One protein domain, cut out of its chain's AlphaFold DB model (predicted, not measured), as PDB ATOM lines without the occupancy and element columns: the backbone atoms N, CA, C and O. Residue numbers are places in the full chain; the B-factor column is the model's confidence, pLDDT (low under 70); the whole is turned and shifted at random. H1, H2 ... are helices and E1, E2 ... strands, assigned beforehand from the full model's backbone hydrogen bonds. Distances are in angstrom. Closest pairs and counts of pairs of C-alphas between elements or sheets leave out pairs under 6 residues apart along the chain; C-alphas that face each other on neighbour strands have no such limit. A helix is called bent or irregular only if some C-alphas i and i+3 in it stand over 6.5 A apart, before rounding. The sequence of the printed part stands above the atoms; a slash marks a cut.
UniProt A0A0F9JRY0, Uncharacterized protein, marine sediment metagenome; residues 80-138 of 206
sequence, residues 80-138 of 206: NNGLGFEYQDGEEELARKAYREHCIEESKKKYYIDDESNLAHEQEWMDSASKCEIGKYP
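What this domain is: This is residues 80 to 138 of the 206 residues of an uncharacterized protein of marine sediment metagenome (UniProt A0A0F9JRY0). This is a rod built on a long helical hairpin: two helices, H1 and H2, lie side by side and run opposite ways. At one end of the rod residues 112 to 117 stick out, of which 115 to 117 belong to H2 and the others to the turn between the helices, and at the other end lie the short strand E1 and both ends of the printed part. The printed part has 59 residues, with one named strand and two named helices in the order E1, H1, H2, and E1 pairs with no named strand. The class is mostly helix. The whole is only just loose, close to compact, with a radius of gyration of the C-alphas of 12.9 A, and it spans 40 by 18 by 13 A.

How they stand to each other: Start at Asn 80 and read on to E1, residues 86 to 88, which pairs with no named strand. A tight link of 3 residues then brings you to H1, residues 92 to 110. Look at Tyr 87 and Ala 95: these are the closest residues of E1 and H1, with C-alphas 6.6 A apart. After H1, a tight link of 4 residues leads to H2, residues 115 to 131. H1 and H2 touch, with 10 pairs of C-alphas within 8 A, and their closest C-alphas are those of Arg 100 and Ala 129, 5.7 A apart. Their lines stand at a shallow tilt of 31 degrees and run opposite ways, and the two form a helical hairpin. E1 and H2 are apart. In the backbone of H1 every O i to N i+4 pair is within hydrogen-bond range, while in H2 10 of 13 are.

Where its parts are: Find C-alpha 86 at (19.859, -10.851, -0.741), where E1 begins; it runs to residue 88, 7.2 A from first to last C-alpha. H1 begins at C-alpha 92, at (16.067, -19.392, 4.542), and runs 27.1 A to C-alpha 110. H2 runs 25.0 A from C-alpha 115 to C-alpha 131, which you will find at (16.314, -17.249, 18.488). Neither helix is bent.

The domain as a whole: The two C-alphas farthest apart are those of Asp 89 and Asp 114, at 40.2 A. The first and last printed C-alphas, of Asn 80 and Pro 138, are 5.9 A apart. The printed part runs from residue 80 to residue 138 and has no cut, and no link between its named elements is long. Residues 112 to 117, of which 115 to 117 belong to H2, stand free. In the B-factor column of this predicted model, the mean pLDDT of the printed part is 82.9; residues 111 to 113 and 117 to 118 are under 70.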
ATOM      1  N   ASN A  80      15.636  -9.528   1.222       95.69
ATOM      2  CA  ASN A  80      16.776  -9.077   2.006       95.69
ATOM      3  C   ASN A  80      16.633  -9.570   3.453       95.69
ATOM      4  O   ASN A  80      15.542  -9.498   4.029       95.69
ATOM      5  N   ASN A  81      17.722 -10.038   4.067       93.25
ATOM      6  CA  ASN A  81      17.715 -10.541   5.449       93.25
ATOM      7  C   ASN A  81      17.827  -9.448   6.538       93.25
ATOM      8  O   ASN A  81      17.999  -9.761   7.717       93.25
ATOM      9  N   GLY A  82      17.784  -8.169   6.157       89.38
ATOM     10  CA  GLY A  82      17.941  -7.013   7.043       89.38
ATOM     11  C   GLY A  82      19.391  -6.577   7.280       89.38
ATOM     12  O   GLY A  82      19.610  -5.581   7.963       89.38
ATOM     13  N   LEU A  83      20.374  -7.287   6.719       89.81
ATOM     14  CA  LEU A  83      21.802  -6.956   6.814       89.81
ATOM     15  C   LEU A  83      22.405  -6.526   5.469       89.81
ATOM     16  O   LEU A  83      23.620  -6.401   5.350       89.81
ATOM     17  N   GLY A  84      21.575  -6.315   4.443       89.69
ATOM     18  CA  GLY A  84      22.058  -5.988   3.099       89.69
ATOM     19  C   GLY A  84      22.397  -7.210   2.238       89.69
ATOM     20  O   GLY A  84      22.845  -7.029   1.111       89.69
ATOM     21  N   PHE A  85      22.170  -8.432   2.734       92.50
ATOM     22  CA  PHE A  85      22.320  -9.655   1.945       92.50
ATOM     23  C   PHE A  85      20.979 -10.083   1.343       92.50
ATOM     24  O   PHE A  85      19.955 -10.084   2.031       92.50
ATOM     25  N   GLU A  86      21.016 -10.468   0.070       94.88
ATOM     26  CA  GLU A  86      19.859 -10.851  -0.741       94.88
ATOM     27  C   GLU A  86      19.826 -12.374  -0.941       94.88
ATOM     28  O   GLU A  86      20.868 -12.987  -1.175       94.88
ATOM     29  N   TYR A  87      18.638 -12.973  -0.867       95.62
ATOM     30  CA  TYR A  87      18.421 -14.421  -0.982       95.62
ATOM     31  C   TYR A  87      17.180 -14.723  -1.807       95.62
ATOM     32  O   TYR A  87      16.224 -13.947  -1.793       95.62
ATOM     33  N   GLN A  88      17.165 -15.874  -2.475       96.62
ATOM     34  CA  GLN A  88      15.966 -16.392  -3.125       96.62
ATOM     35  C   GLN A  88      15.003 -17.012  -2.107       96.62
ATOM     36  O   GLN A  88      15.402 -17.538  -1.063       96.62
ATOM     37  N   ASP A  89      13.712 -16.993  -2.424       95.56
ATOM     38  CA  ASP A  89      12.706 -17.741  -1.676       95.56
ATOM     39  C   ASP A  89      13.073 -19.236  -1.626       95.56
ATOM     40  O   ASP A  89      13.358 -19.857  -2.651       95.56
ATOM     41  N   GLY A  90      13.063 -19.823  -0.424       95.06
ATOM     42  CA  GLY A  90      13.548 -21.186  -0.179       95.06
ATOM     43  C   GLY A  90      14.995 -21.276   0.324       95.06
ATOM     44  O   GLY A  90      15.434 -22.360   0.715       95.06
ATOM     45  N   GLU A  91      15.742 -20.167   0.361       95.88
ATOM     46  CA  GLU A  91      17.117 -20.115   0.883       95.88
ATOM     47  C   GLU A  91      17.195 -19.673   2.359       95.88
ATOM     48  O   GLU A  91      18.200 -19.116   2.803       95.88
ATOM     49  N   GLU A  92      16.153 -19.907   3.164       93.75
ATOM     50  CA  GLU A  92      16.067 -19.392   4.542       93.75
ATOM     51  C   GLU A  92      17.202 -19.874   5.447       93.75
ATOM     52  O   GLU A  92      17.674 -19.128   6.305       93.75
ATOM     53  N   GLU A  93      17.662 -21.111   5.271       92.75
ATOM     54  CA  GLU A  93      18.754 -21.643   6.088       92.75
ATOM     55  C   GLU A  93      20.107 -21.026   5.705       92.75
ATOM     56  O   GLU A  93      20.931 -20.753   6.581       92.75
ATOM     57  N   LEU A  94      20.313 -20.724   4.417       94.69
ATOM     58  CA  LEU A  94      21.492 -19.995   3.951       94.69
ATOM     59  C   LEU A  94      21.489 -18.564   4.503       94.69
ATOM     60  O   LEU A  94      22.497 -18.121   5.059       94.69
ATOM     61  N   ALA A  95      20.341 -17.884   4.436       93.12
ATOM     62  CA  ALA A  95      20.159 -16.562   5.027       93.12
ATOM     63  C   ALA A  95      20.413 -16.569   6.539       93.12
ATOM     64  O   ALA A  95      21.063 -15.659   7.060       93.12
ATOM     65  N   ARG A  96      19.963 -17.617   7.248       89.19
ATOM     66  CA  ARG A  96      20.170 -17.764   8.698       89.19
ATOM     67  C   ARG A  96      21.635 -17.903   9.040       89.19
ATOM     68  O   ARG A  96      22.110 -17.288   9.993       89.19
ATOM     69  N   LYS A  97      22.334 -18.738   8.276       91.06
ATOM     70  CA  LYS A  97      23.757 -18.985   8.460       91.06
ATOM     71  C   LYS A  97      24.553 -17.694   8.277       91.06
ATOM     72  O   LYS A  97      25.289 -17.322   9.183       91.06
ATOM     73  N   ALA A  98      24.336 -16.982   7.174       91.50
ATOM     74  CA  ALA A  98      25.024 -15.726   6.896       91.50
ATOM     75  C   ALA A  98      24.701 -14.630   7.927       91.50
ATOM     76  O   ALA A  98      25.594 -13.909   8.365       91.50
ATOM     77  N   TYR A  99      23.443 -14.538   8.376       89.19
ATOM     78  CA  TYR A  99      23.054 -13.617   9.445       89.19
ATOM     79  C   TYR A  99      23.818 -13.908  10.744       89.19
ATOM     80  O   TYR A  99      24.385 -13.001  11.351       89.19
ATOM     81  N   ARG A 100      23.886 -15.185  11.150       84.69
ATOM     82  CA  ARG A 100      24.648 -15.617  12.334       84.69
ATOM     83  C   ARG A 100      26.130 -15.280  12.204       84.69
ATOM     84  O   ARG A 100      26.692 -14.706  13.131       84.69
ATOM     85  N   GLU A 101      26.741 -15.606  11.068       87.81
ATOM     86  CA  GLU A 101      28.153 -15.315  10.795       87.81
ATOM     87  C   GLU A 101      28.442 -13.810  10.895       87.81
ATOM     88  O   GLU A 101      29.372 -13.414  11.598       87.81
ATOM     89  N   HIS A 102      27.589 -12.963  10.310       88.12
ATOM     90  CA  HIS A 102      27.719 -11.509  10.408       88.12
ATOM     91  C   HIS A 102      27.595 -10.996  11.852       88.12
ATOM     92  O   HIS A 102      28.409 -10.184  12.290       88.12
ATOM     93  N   CYS A 103      26.620 -11.484  12.627       81.75
ATOM     94  CA  CYS A 103      26.478 -11.101  14.036       81.75
ATOM     95  C   CYS A 103      27.715 -11.464  14.873       81.75
ATOM     96  O   CYS A 103      28.105 -10.690  15.747       81.75
ATOM     97  N   ILE A 104      28.338 -12.617  14.605       79.88
ATOM     98  CA  ILE A 104      29.581 -13.044  15.267       79.88
ATOM     99  C   ILE A 104      30.751 -12.136  14.865       79.88
ATOM    100  O   ILE A 104      31.576 -11.781  15.705       79.88
ATOM    101  N   GLU A 105      30.858 -11.748  13.595       85.31
ATOM    102  CA  GLU A 105      31.914 -10.833  13.150       85.31
ATOM    103  C   GLU A 105      31.766  -9.426  13.745       85.31
ATOM    104  O   GLU A 105      32.747  -8.853  14.225       85.31
ATOM    105  N   GLU A 106      30.554  -8.868  13.761       83.00
ATOM    106  CA  GLU A 106      30.294  -7.549  14.353       83.00
ATOM    107  C   GLU A 106      30.514  -7.542  15.870       83.00
ATOM    108  O   GLU A 106      31.044  -6.571  16.419       83.00
ATOM    109  N   SER A 107      30.177  -8.632  16.565       74.62
ATOM    110  CA  SER A 107      30.433  -8.733  18.004       74.62
ATOM    111  C   SER A 107      31.932  -8.754  18.311       74.62
ATOM    112  O   SER A 107      32.375  -8.012  19.193       74.62
ATOM    113  N   LYS A 108      32.734  -9.487  17.525       77.12
ATOM    114  CA  LYS A 108      34.204  -9.496  17.640       77.12
ATOM    115  C   LYS A 108      34.804  -8.095  17.514       77.12
ATOM    116  O   LYS A 108      35.724  -7.768  18.251       77.12
ATOM    117  N   LYS A 109      34.267  -7.230  16.644       82.62
ATOM    118  CA  LYS A 109      34.747  -5.837  16.503       82.62
ATOM    119  C   LYS A 109      34.501  -4.988  17.751       82.62
ATOM    120  O   LYS A 109      35.286  -4.087  18.040       82.62
ATOM    121  N   LYS A 110      33.405  -5.239  18.469       72.12
ATOM    122  CA  LYS A 110      32.960  -4.418  19.604       72.12
ATOM    123  C   LYS A 110      33.639  -4.791  20.925       72.12
ATOM    124  O   LYS A 110      33.784  -3.926  21.786       72.12
ATOM    125  N   TYR A 111      34.065  -6.043  21.078       65.75
ATOM    126  CA  TYR A 111      34.640  -6.577  22.313       65.75
ATOM    127  C   TYR A 111      36.061  -7.099  22.061       65.75
ATOM    128  O   TYR A 111      36.281  -8.284  21.859       65.75
ATOM    129  N   TYR A 112      37.047  -6.201  22.086       59.66
ATOM    130  CA  TYR A 112      38.457  -6.572  22.244       59.66
ATOM    131  C   TYR A 112      38.906  -6.161  23.648       59.66
ATOM    132  O   TYR A 112      39.363  -5.037  23.851       59.66
ATOM    133  N   ILE A 113      38.719  -7.057  24.625       63.19
ATOM    134  CA  ILE A 113      39.241  -6.883  25.992       63.19
ATOM    135  C   ILE A 113      40.223  -8.025  26.323       63.19
ATOM    136  O   ILE A 113      41.367  -7.725  26.653       63.19
ATOM    137  N   ASP A 114      39.844  -9.297  26.120       73.62
ATOM    138  CA  ASP A 114      40.719 -10.487  26.193       73.62
ATOM    139  C   ASP A 114      40.036 -11.750  25.604       73.62
ATOM    140  O   ASP A 114      38.823 -11.766  25.389       73.62
ATOM    141  N   ASP A 115      40.817 -12.804  25.318       71.19
ATOM    142  CA  ASP A 115      40.348 -14.047  24.667       71.19
ATOM    143  C   ASP A 115      39.344 -14.854  25.514       71.19
ATOM    144  O   ASP A 115      38.498 -15.564  24.967       71.19
ATOM    145  N   GLU A 116      39.413 -14.752  26.844       71.19
ATOM    146  CA  GLU A 116      38.565 -15.526  27.760       71.19
ATOM    147  C   GLU A 116      37.153 -14.921  27.851       71.19
ATOM    148  O   GLU A 116      36.156 -15.645  27.779       71.19
ATOM    149  N   SER A 117      37.054 -13.587  27.880       68.38
ATOM    150  CA  SER A 117      35.786 -12.845  27.803       68.38
ATOM    151  C   SER A 117      35.056 -13.070  26.471       68.38
ATOM    152  O   SER A 117      33.823 -13.071  26.422       68.38
ATOM    153  N   ASN A 118      35.802 -13.323  25.393       69.75
ATOM    154  CA  ASN A 118      35.242 -13.572  24.067       69.75
ATOM    155  C   ASN A 118      34.502 -14.912  23.972       69.75
ATOM    156  O   ASN A 118      33.464 -14.980  23.316       69.75
ATOM    157  N   LEU A 119      34.980 -15.957  24.658       71.75
ATOM    158  CA  LEU A 119      34.381 -17.295  24.578       71.75
ATOM    159  C   LEU A 119      32.992 -17.350  25.238       71.75
ATOM    160  O   LEU A 119      32.065 -17.967  24.713       71.75
ATOM    161  N   ALA A 120      32.834 -16.683  26.388       70.81
ATOM    162  CA  ALA A 120      31.558 -16.615  27.100       70.81
ATOM    163  C   ALA A 120      30.511 -15.808  26.317       70.81
ATOM    164  O   ALA A 120      29.347 -16.204  26.245       70.81
ATOM    165  N   HIS A 121      30.930 -14.707  25.686       73.44
ATOM    166  CA  HIS A 121      30.047 -13.927  24.829       73.44
ATOM    167  C   HIS A 121      29.683 -14.674  23.548       73.44
ATOM    168  O   HIS A 121      28.519 -14.643  23.164       73.44
ATOM    169  N   GLU A 122      30.614 -15.382  22.900       74.69
ATOM    170  CA  GLU A 122      30.333 -16.137  21.670       74.69
ATOM    171  C   GLU A 122      29.142 -17.095  21.832       74.69
ATOM    172  O   GLU A 122      28.248 -17.106  20.984       74.69
ATOM    173  N   GLN A 123      29.058 -17.822  22.952       76.25
ATOM    174  CA  GLN A 123      27.921 -18.705  23.222       76.25
ATOM    175  C   GLN A 123      26.601 -17.933  23.396       76.25
ATOM    176  O   GLN A 123      25.576 -18.341  22.853       76.25
ATOM    177  N   GLU A 124      26.612 -16.801  24.103       77.50
ATOM    178  CA  GLU A 124      25.431 -15.943  24.274       77.50
ATOM    179  C   GLU A 124      24.940 -15.372  22.930       77.50
ATOM    180  O   GLU A 124      23.736 -15.342  22.660       77.50
ATOM    181  N   TRP A 125      25.866 -14.984  22.044       74.56
ATOM    182  CA  TRP A 125      25.555 -14.529  20.686       74.56
ATOM    183  C   TRP A 125      24.976 -15.649  19.832       74.56
ATOM    184  O   TRP A 125      23.981 -15.425  19.145       74.56
ATOM    185  N   MET A 126      25.551 -16.850  19.896       75.12
ATOM    186  CA  MET A 126      25.021 -18.024  19.202       75.12
ATOM    187  C   MET A 126      23.603 -18.352  19.673       75.12
ATOM    188  O   MET A 126      22.718 -18.581  18.847       75.12
ATOM    189  N   ASP A 127      23.352 -18.289  20.980       79.94
ATOM    190  CA  ASP A 127      22.029 -18.513  21.557       79.94
ATOM    191  C   ASP A 127      21.034 -17.424  21.129       79.94
ATOM    192  O   ASP A 127      19.892 -17.735  20.781       79.94
ATOM    193  N   SER A 128      21.448 -16.155  21.100       73.62
ATOM    194  CA  SER A 128      20.616 -15.034  20.642       73.62
ATOM    195  C   SER A 128      20.302 -15.129  19.144       73.62
ATOM    196  O   SER A 128      19.140 -15.097  18.734       73.62
ATOM    197  N   ALA A 129      21.320 -15.370  18.315       73.50
ATOM    198  CA  ALA A 129      21.181 -15.523  16.871       73.50
ATOM    199  C   ALA A 129      20.447 -16.821  16.479       73.50
ATOM    200  O   ALA A 129      19.921 -16.934  15.371       73.50
ATOM    201  N   SER A 130      20.366 -17.809  17.379       75.62
ATOM    202  CA  SER A 130      19.513 -18.988  17.194       75.62
ATOM    203  C   SER A 130      18.021 -18.686  17.363       75.62
ATOM    204  O   SER A 130      17.200 -19.349  16.732       75.62
ATOM    205  N   LYS A 131      17.687 -17.677  18.177       79.56
ATOM    206  CA  LYS A 131      16.314 -17.249  18.488       79.56
ATOM    207  C   LYS A 131      15.820 -16.123  17.584       79.56
ATOM    208  O   LYS A 131      14.622 -15.863  17.556       79.56
ATOM    209  N   CYS A 132      16.725 -15.443  16.882       72.25
ATOM    210  CA  CYS A 132      16.369 -14.355  15.984       72.25
ATOM    211  C   CYS A 132      15.675 -14.917  14.734       72.25
ATOM    212  O   CYS A 132      16.268 -15.678  13.964       72.25
ATOM    213  N   GLU A 133      14.407 -14.561  14.539       81.56
ATOM    214  CA  GLU A 133      13.723 -14.813  13.276       81.56
ATOM    215  C   GLU A 133      14.293 -13.878  12.209       81.56
ATOM    216  O   GLU A 133      14.462 -12.678  12.434       81.56
ATOM    217  N   ILE A 134      14.612 -14.425  11.036       84.94
ATOM    218  CA  ILE A 134      15.112 -13.616   9.924       84.94
ATOM    219  C   ILE A 134      13.946 -12.796   9.393       84.94
ATOM    220  O   ILE A 134      12.966 -13.353   8.893       84.94
ATOM    221  N   GLY A 135      14.074 -11.476   9.474       88.00
ATOM    222  CA  GLY A 135      13.168 -10.581   8.775       88.00
ATOM    223  C   GLY A 135      13.300 -10.794   7.269       88.00
ATOM    224  O   GLY A 135      14.405 -10.758   6.733       88.00
ATOM    225  N   LYS A 136      12.173 -11.017   6.590       94.81
ATOM    226  CA  LYS A 136      12.111 -11.019   5.128       94.81
ATOM    227  C   LYS A 136      11.671  -9.642   4.657       94.81
ATOM    228  O   LYS A 136      10.486  -9.315   4.714       94.81
ATOM    229  N   TYR A 137      12.627  -8.836   4.219       95.81
ATOM    230  CA  TYR A 137      12.355  -7.531   3.626       95.81
ATOM    231  C   TYR A 137      12.357  -7.639   2.099       95.81
ATOM    232  O   TYR A 137      13.015  -8.529   1.560       95.81
ATOM    233  N   PRO A 138      11.647  -6.760   1.372       96.94
ATOM    234  CA  PRO A 138      11.732  -6.738  -0.082       96.94
ATOM    235  C   PRO A 138      13.180  -6.566  -0.553       96.94
ATOM    236  O   PRO A 138      13.879  -5.664  -0.093       96.94
TER     237      PRO A 138